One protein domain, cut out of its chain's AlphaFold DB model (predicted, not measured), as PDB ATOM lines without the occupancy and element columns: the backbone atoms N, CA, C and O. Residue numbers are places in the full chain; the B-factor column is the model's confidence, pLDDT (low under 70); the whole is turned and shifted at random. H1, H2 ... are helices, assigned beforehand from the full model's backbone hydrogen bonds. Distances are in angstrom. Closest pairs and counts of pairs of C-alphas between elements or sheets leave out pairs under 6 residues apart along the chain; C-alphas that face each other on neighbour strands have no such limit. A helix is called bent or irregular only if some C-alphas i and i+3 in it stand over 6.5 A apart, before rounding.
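AT A GLANCE: This is residues 112 to 169 of the 372 residues of the protein "Coenzyme PQQ synthesis protein D (PqqD)" of Granulicella pectinivorans (UniProt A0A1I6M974). What would one see first? H1 is in the middle of an elongated model, with H2, H3 and H4 strung one after another past it and H5 folding back to pack on both H1 and H4. H2 makes one end of the long axis and touches no helix, while H4 and H5 lie toward the other end. What is it made of, and how large is it? The printed part has 58 residues with five named helices, H1 to H5 in that order, and no named strand; its class is all helix, the packing mostly crossed. It is compact, with a radius of gyration of the C-alphas of 11.6 A, and spans 36 by 19 by 17 A.

IN THESE COORDINATES: Where does the first helix lie? H1 is residues 115 to 125, from C-alpha 115 at (13.460, 97.695, 21.987), and is 15.2 A long from first to last C-alpha. What follows it? H2 is residues 132 to 140, 12.3 A long, and H3 is residues 142 to 145, 5.0 A. H4, the longest helix with 13 residues, is residues 147 to 159 and 18.2 A long. Where does the last helix end? H5, residues 162 to 168, 9.9 A long, ends with C-alpha 168 at (8.844, 90.473, 21.000); it is irregular, with C-alphas 163 and 166 7.4 A apart.

HOW THE PARTS SIT: What does H1 touch? H1 is the hub. It touches H3, the closest C-alphas being those of Glu 115 and Arg 143, 6.0 A apart. It touches H5 about perpendicular at 88 degrees, with C-alphas Ala 117 and Arg 167 closest at 4.6 A. How does H4 stand? Residues 149 to 153 of H4 alone touch H1, at a steep tilt of 65 degrees, opposite ways, with C-alphas Glu 115 and Tyr 150 closest at 6.3 A. Residues 153 to 157 alone touch H5, at a steep tilt of 64 degrees, opposite ways, with C-alphas Gly 156 and Leu 164 closest at 7.1 A. Where is H2? It is close to H1 but not clearly touching, with C-alphas Arg 119 and Met 139 closest at 6.2 A, and is apart from H4 and H5. Are the helix backbones complete? In H1, H2 and H4 every O i to N i+4 pair is within hydrogen-bond range, and H3 is too short for such a pair. In H5 1 of 3 is, beside 2 of 4 O i to N i+3 pairs.

THE WHOLE: How far does it reach? The two C-alphas farthest apart are those of Asp 131 and Leu 159, at 36.4 A. Is there a cut or a long link? The printed part has no cut; the link H1 to H2 is short and the other three are tight. Where is confidence low? The mean pLDDT of the printed part is 85.7, and Thr 127 is under 70.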
ATOM      1  N   VAL A 112      13.286  92.312  29.097       94.25
ATOM      2  CA  VAL A 112      14.743  92.545  29.175       94.25
ATOM      3  C   VAL A 112      15.225  93.427  28.015       94.25
ATOM      4  O   VAL A 112      16.116  94.249  28.211       94.25
ATOM      5  N   TYR A 113      14.625  93.273  26.829       89.12
ATOM      6  CA  TYR A 113      15.000  94.009  25.615       89.12
ATOM      7  C   TYR A 113      13.767  94.421  24.786       89.12
ATOM      8  O   TYR A 113      13.630  93.990  23.633       89.12
ATOM      9  N   PRO A 114      12.848  95.236  25.339       90.19
ATOM     10  CA  PRO A 114      11.613  95.632  24.657       90.19
ATOM     11  C   PRO A 114      11.887  96.367  23.336       90.19
ATOM     12  O   PRO A 114      11.096  96.296  22.394       90.19
ATOM     13  N   GLU A 115      13.046  97.016  23.208       90.69
ATOM     14  CA  GLU A 115      13.460  97.695  21.987       90.69
ATOM     15  C   GLU A 115      13.676  96.749  20.792       90.69
ATOM     16  O   GLU A 115      13.654  97.199  19.645       90.69
ATOM     17  N   ASN A 116      13.861  95.442  21.013       90.06
ATOM     18  CA  ASN A 116      13.988  94.476  19.919       90.06
ATOM     19  C   ASN A 116      12.713  94.391  19.076       90.06
ATOM     20  O   ASN A 116      12.808  94.266  17.855       90.06
ATOM     21  N   ALA A 117      11.541  94.546  19.693       88.50
ATOM     22  CA  ALA A 117      10.283  94.588  18.957       88.50
ATOM     23  C   ALA A 117      10.208  95.802  18.024       88.50
ATOM     24  O   ALA A 117       9.742  95.683  16.890       88.50
ATOM     25  N   LEU A 118      10.747  96.947  18.455       87.62
ATOM     26  CA  LEU A 118      10.848  98.138  17.610       87.62
ATOM     27  C   LEU A 118      11.826  97.930  16.459       87.62
ATOM     28  O   LEU A 118      11.528  98.283  15.321       87.62
ATOM     29  N   ARG A 119      12.981  97.308  16.735       89.25
ATOM     30  CA  ARG A 119      13.966  96.955  15.702       89.25
ATOM     31  C   ARG A 119      13.338  96.071  14.627       89.25
ATOM     32  O   ARG A 119      13.529  96.338  13.445       89.25
ATOM     33  N   ILE A 120      12.570  95.058  15.024       88.50
ATOM     34  CA  ILE A 120      11.860  94.174  14.092       88.50
ATOM     35  C   ILE A 120      10.799  94.955  13.313       88.50
ATOM     36  O   ILE A 120      10.801  94.905  12.087       88.50
ATOM     37  N   SER A 121       9.978  95.766  13.987       84.19
ATOM     38  CA  SER A 121       8.954  96.585  13.323       84.19
ATOM     39  C   SER A 121       9.549  97.539  12.282       84.19
ATOM     40  O   SER A 121       8.985  97.719  11.203       84.19
ATOM     41  N   ARG A 122      10.706  98.143  12.575       82.62
ATOM     42  CA  ARG A 122      11.456  98.988  11.634       82.62
ATOM     43  C   ARG A 122      11.927  98.187  10.420       82.62
ATOM     44  O   ARG A 122      11.790  98.656   9.292       82.62
ATOM     45  N   LEU A 123      12.479  96.992  10.650       85.25
ATOM     46  CA  LEU A 123      12.954  96.102   9.585       85.25
ATOM     47  C   LEU A 123      11.817  95.661   8.661       85.25
ATOM     48  O   LEU A 123      11.992  95.694   7.446       85.25
ATOM     49  N   GLU A 124      10.657  95.324   9.220       85.50
ATOM     50  CA  GLU A 124       9.451  94.967   8.462       85.50
ATOM     51  C   GLU A 124       8.882  96.158   7.675       85.50
ATOM     52  O   GLU A 124       8.446  95.997   6.537       85.50
ATOM     53  N   GLY A 125       8.904  97.359   8.262       82.44
ATOM     54  CA  GLY A 125       8.346  98.573   7.658       82.44
ATOM     55  C   GLY A 125       9.179  99.173   6.518       82.44
ATOM     56  O   GLY A 125       8.671 100.002   5.767       82.44
ATOM     57  N   GLY A 126      10.452  98.785   6.376       71.56
ATOM     58  CA  GLY A 126      11.311  99.181   5.252       71.56
ATOM     59  C   GLY A 126      11.735 100.658   5.214       71.56
ATOM     60  O   GLY A 126      12.327 101.095   4.228       71.56
ATOM     61  N   THR A 127      11.472 101.447   6.259       67.38
ATOM     62  CA  THR A 127      11.791 102.883   6.307       67.38
ATOM     63  C   THR A 127      13.171 103.132   6.913       67.38
ATOM     64  O   THR A 127      13.329 103.391   8.109       67.38
ATOM     65  N   PHE A 128      14.204 103.085   6.071       77.44
ATOM     66  CA  PHE A 128      15.581 103.343   6.489       77.44
ATOM     67  C   PHE A 128      16.233 104.480   5.720       77.44
ATOM     68  O   PHE A 128      15.959 104.704   4.546       77.44
ATOM     69  N   SER A 129      17.165 105.161   6.386       78.00
ATOM     70  CA  SER A 129      18.117 106.014   5.685       78.00
ATOM     71  C   SER A 129      19.024 105.165   4.784       78.00
ATOM     72  O   SER A 129      19.535 104.115   5.204       78.00
ATOM     73  N   ASP A 130      19.273 105.654   3.568       82.81
ATOM     74  CA  ASP A 130      20.295 105.106   2.669       82.81
ATOM     75  C   ASP A 130      21.709 105.274   3.250       82.81
ATOM     76  O   ASP A 130      22.611 104.486   2.954       82.81
ATOM     77  N   ASP A 131      21.902 106.244   4.154       90.50
ATOM     78  CA  ASP A 131      23.151 106.411   4.885       90.50
ATOM     79  C   ASP A 131      23.320 105.327   5.963       90.50
ATOM     80  O   ASP A 131      22.592 105.250   6.960       90.50
ATOM     81  N   LYS A 132      24.356 104.499   5.791       86.94
ATOM     82  CA  LYS A 132      24.676 103.380   6.688       86.94
ATOM     83  C   LYS A 132      24.885 103.833   8.134       86.94
ATOM     84  O   LYS A 132      24.485 103.113   9.054       86.94
ATOM     85  N   LYS A 133      25.536 104.982   8.351       88.44
ATOM     86  CA  LYS A 133      25.834 105.476   9.703       88.44
ATOM     87  C   LYS A 133      24.547 105.883  10.414       88.44
ATOM     88  O   LYS A 133      24.315 105.445  11.537       88.44
ATOM     89  N   THR A 134      23.692 106.636   9.733       85.31
ATOM     90  CA  THR A 134      22.374 107.052  10.223       85.31
ATOM     91  C   THR A 134      21.503 105.844  10.540       85.31
ATOM     92  O   THR A 134      21.019 105.732  11.664       85.31
ATOM     93  N   ARG A 135      21.403 104.874   9.620       85.81
ATOM     94  CA  ARG A 135      20.654 103.627   9.844       85.81
ATOM     95  C   ARG A 135      21.152 102.846  11.064       85.81
ATOM     96  O   ARG A 135      20.354 102.363  11.859       85.81
ATOM     97  N   THR A 136      22.471 102.729  11.232       85.75
ATOM     98  CA  THR A 136      23.060 102.023  12.384       85.75
ATOM     99  C   THR A 136      22.718 102.737  13.689       85.75
ATOM    100  O   THR A 136      22.273 102.098  14.640       85.75
ATOM    101  N   THR A 137      22.872 104.062  13.729       86.06
ATOM    102  CA  THR A 137      22.536 104.868  14.907       86.06
ATOM    103  C   THR A 137      21.058 104.746  15.264       86.06
ATOM    104  O   THR A 137      20.752 104.519  16.428       86.06
ATOM    105  N   GLN A 138      20.158 104.814  14.279       84.06
ATOM    106  CA  GLN A 138      18.715 104.642  14.482       84.06
ATOM    107  C   GLN A 138      18.379 103.278  15.103       84.06
ATOM    108  O   GLN A 138      17.632 103.214  16.070       84.06
ATOM    109  N   MET A 139      18.984 102.187  14.621       86.06
ATOM    110  CA  MET A 139      18.726 100.843  15.161       86.06
ATOM    111  C   MET A 139      19.283 100.636  16.576       86.06
ATOM    112  O   MET A 139      18.680  99.941  17.398       86.06
ATOM    113  N   VAL A 140      20.446 101.220  16.874       88.25
ATOM    114  CA  VAL A 140      21.072 101.120  18.200       88.25
ATOM    115  C   VAL A 140      20.321 101.977  19.214       88.25
ATOM    116  O   VAL A 140      20.033 101.508  20.312       88.25
ATOM    117  N   GLN A 141      19.968 103.204  18.834       89.38
ATOM    118  CA  GLN A 141      19.353 104.213  19.698       89.38
ATOM    119  C   GLN A 141      17.823 104.239  19.590       89.38
ATOM    120  O   GLN A 141      17.213 105.223  19.997       89.38
ATOM    121  N   VAL A 142      17.199 103.169  19.077       88.44
ATOM    122  CA  VAL A 142      15.756 103.131  18.771       88.44
ATOM    123  C   VAL A 142      14.883 103.518  19.967       88.44
ATOM    124  O   VAL A 142      13.887 104.205  19.805       88.44
ATOM    125  N   ARG A 143      15.306 103.186  21.195       88.69
ATOM    126  CA  ARG A 143      14.587 103.566  22.424       88.69
ATOM    127  C   ARG A 143      14.520 105.076  22.679       88.69
ATOM    128  O   ARG A 143      13.668 105.524  23.429       88.69
ATOM    129  N   TYR A 144      15.446 105.844  22.106       88.94
ATOM    130  CA  TYR A 144      15.500 107.299  22.237       88.94
ATOM    131  C   TYR A 144      14.927 107.997  21.011       88.94
ATOM    132  O   TYR A 144      14.278 109.028  21.149       88.94
ATOM    133  N   THR A 145      15.172 107.456  19.814       86.75
ATOM    134  CA  THR A 145      14.606 108.028  18.587       86.75
ATOM    135  C   THR A 145      13.098 107.799  18.505       86.75
ATOM    136  O   THR A 145      12.401 108.640  17.945       86.75
ATOM    137  N   ASP A 146      12.613 106.702  19.097       86.88
ATOM    138  CA  ASP A 146      11.226 106.234  19.038       86.88
ATOM    139  C   ASP A 146      10.691 106.077  20.474       86.88
ATOM    140  O   ASP A 146      10.154 105.038  20.857       86.88
ATOM    141  N   ALA A 147      10.916 107.087  21.318       88.69
ATOM    142  CA  ALA A 147      10.656 106.999  22.758       88.69
ATOM    143  C   ALA A 147       9.186 106.684  23.101       88.69
ATOM    144  O   ALA A 147       8.925 105.914  24.026       88.69
ATOM    145  N   GLU A 148       8.228 107.223  22.341       88.12
ATOM    146  CA  GLU A 148       6.794 106.948  22.525       88.12
ATOM    147  C   GLU A 148       6.432 105.498  22.170       88.12
ATOM    148  O   GLU A 148       5.730 104.822  22.930       88.12
ATOM    149  N   ASP A 149       6.969 104.981  21.060       87.62
ATOM    150  CA  ASP A 149       6.778 103.584  20.657       87.62
ATOM    151  C   ASP A 149       7.462 102.631  21.643       87.62
ATOM    152  O   ASP A 149       6.924 101.573  21.971       87.62
ATOM    153  N   TYR A 150       8.629 103.012  22.173       89.25
ATOM    154  CA  TYR A 150       9.328 102.261  23.213       89.25
ATOM    155  C   TYR A 150       8.526 102.190  24.508       89.25
ATOM    156  O   TYR A 150       8.381 101.101  25.073       89.25
ATOM    157  N   ALA A 151       7.962 103.314  24.955       86.44
ATOM    158  CA  ALA A 151       7.082 103.348  26.114       86.44
ATOM    159  C   ALA A 151       5.838 102.475  25.886       86.44
ATOM    160  O   ALA A 151       5.513 101.640  26.728       86.44
ATOM    161  N   THR A 152       5.207 102.580  24.713       85.94
ATOM    162  CA  THR A 152       4.018 101.792  24.343       85.94
ATOM    163  C   THR A 152       4.311 100.292  24.264       85.94
ATOM    164  O   THR A 152       3.542  99.480  24.778       85.94
ATOM    165  N   CYS A 153       5.437  99.904  23.664       88.56
ATOM    166  CA  CYS A 153       5.885  98.514  23.597       88.56
ATOM    167  C   CYS A 153       6.157  97.956  25.001       88.56
ATOM    168  O   CYS A 153       5.647  96.900  25.369       88.56
ATOM    169  N   THR A 154       6.905  98.701  25.816       89.69
ATOM    170  CA  THR A 154       7.220  98.313  27.199       89.69
ATOM    171  C   THR A 154       5.948  98.156  28.031       89.69
ATOM    172  O   THR A 154       5.807  97.176  28.760       89.69
ATOM    173  N   LEU A 155       4.995  99.081  27.883       86.50
ATOM    174  CA  LEU A 155       3.677  99.018  28.511       86.50
ATOM    175  C   LEU A 155       2.917  97.758  28.085       86.50
ATOM    176  O   LEU A 155       2.425  97.014  28.931       86.50
ATOM    177  N   GLY A 156       2.860  97.487  26.779       88.19
ATOM    178  CA  GLY A 156       2.193  96.308  26.244       88.19
ATOM    179  C   GLY A 156       2.794  95.007  26.770       88.19
ATOM    180  O   GLY A 156       2.044  94.123  27.161       88.19
ATOM    181  N   LEU A 157       4.122  94.898  26.857       91.19
ATOM    182  CA  LEU A 157       4.793  93.710  27.405       91.19
ATOM    183  C   LEU A 157       4.552  93.543  28.909       91.19
ATOM    184  O   LEU A 157       4.322  92.429  29.374       91.19
ATOM    185  N   ARG A 158       4.534  94.645  29.671       90.06
ATOM    186  CA  ARG A 158       4.170  94.628  31.098       90.06
ATOM    187  C   ARG A 158       2.746  94.125  31.324       90.06
ATOM    188  O   ARG A 158       2.522  93.400  32.291       90.06
ATOM    189  N   LEU A 159       1.818  94.489  30.440       87.81
ATOM    190  CA  LEU A 159       0.409  94.087  30.501       87.81
ATOM    191  C   LEU A 159       0.113  92.738  29.839       87.81
ATOM    192  O   LEU A 159      -0.989  92.236  30.014       87.81
ATOM    193  N   GLY A 160       1.055  92.158  29.090       89.50
ATOM    194  CA  GLY A 160       0.822  90.901  28.374       89.50
ATOM    195  C   GLY A 160       0.074  91.043  27.040       89.50
ATOM    196  O   GLY A 160      -0.568  90.114  26.576       89.50
ATOM    197  N   SER A 161       0.158  92.201  26.382       86.56
ATOM    198  CA  SER A 161      -0.552  92.474  25.125       86.56
ATOM    199  C   SER A 161      -0.208  91.468  24.005       86.56
ATOM    200  O   SER A 161       0.943  91.441  23.542       86.56
ATOM    201  N   PRO A 162      -1.197  90.728  23.459       82.25
ATOM    202  CA  PRO A 162      -0.983  89.799  22.347       82.25
ATOM    203  C   PRO A 162      -0.478  90.479  21.068       82.25
ATOM    204  O   PRO A 162       0.202  89.853  20.262       82.25
ATOM    205  N   ALA A 163      -0.750  91.776  20.885       83.06
ATOM    206  CA  ALA A 163      -0.357  92.526  19.688       83.06
ATOM    207  C   ALA A 163       1.169  92.602  19.477       83.06
ATOM    208  O   ALA A 163       1.632  92.884  18.371       83.06
ATOM    209  N   LEU A 164       1.958  92.365  20.528       79.06
ATOM    210  CA  LEU A 164       3.417  92.436  20.474       79.06
ATOM    211  C   LEU A 164       4.083  91.077  20.257       79.06
ATOM    212  O   LEU A 164       5.291  91.039  20.005       79.06
ATOM    213  N   SER A 165       3.357  89.962  20.344       76.81
ATOM    214  CA  SER A 165       3.985  88.640  20.447       76.81
ATOM    215  C   SER A 165       4.745  88.223  19.182       76.81
ATOM    216  O   SER A 165       5.842  87.682  19.300       76.81
ATOM    217  N   ASN A 166       4.279  88.622  17.993       78.88
ATOM    218  CA  ASN A 166       4.992  88.406  16.721       78.88
ATOM    219  C   ASN A 166       6.314  89.188  16.587       78.88
ATOM    220  O   ASN A 166       7.098  88.908  15.685       78.88
ATOM    221  N   ARG A 167       6.564  90.184  17.448       80.00
ATOM    222  CA  ARG A 167       7.743  91.067  17.360       80.00
ATOM    223  C   ARG A 167       8.640  91.011  18.592       80.00
ATOM    224  O   ARG A 167       9.795  91.404  18.521       80.00
ATOM    225  N   SER A 168       8.123  90.539  19.720       78.31
ATOM    226  CA  SER A 168       8.844  90.473  21.000       78.31
ATOM    227  C   SER A 168       9.066  89.046  21.502       78.31
ATOM    228  O   SER A 168       9.878  88.855  22.407       78.31
ATOM    229  N   PHE A 169       8.387  88.055  20.912       87.56
ATOM    230  CA  PHE A 169       8.495  86.632  21.248       87.56
ATOM    231  C   PHE A 169       8.443  86.337  22.761       87.56
ATOM    232  O   PHE A 169       9.343  85.669  23.280       87.56
TER     233      PHE A 169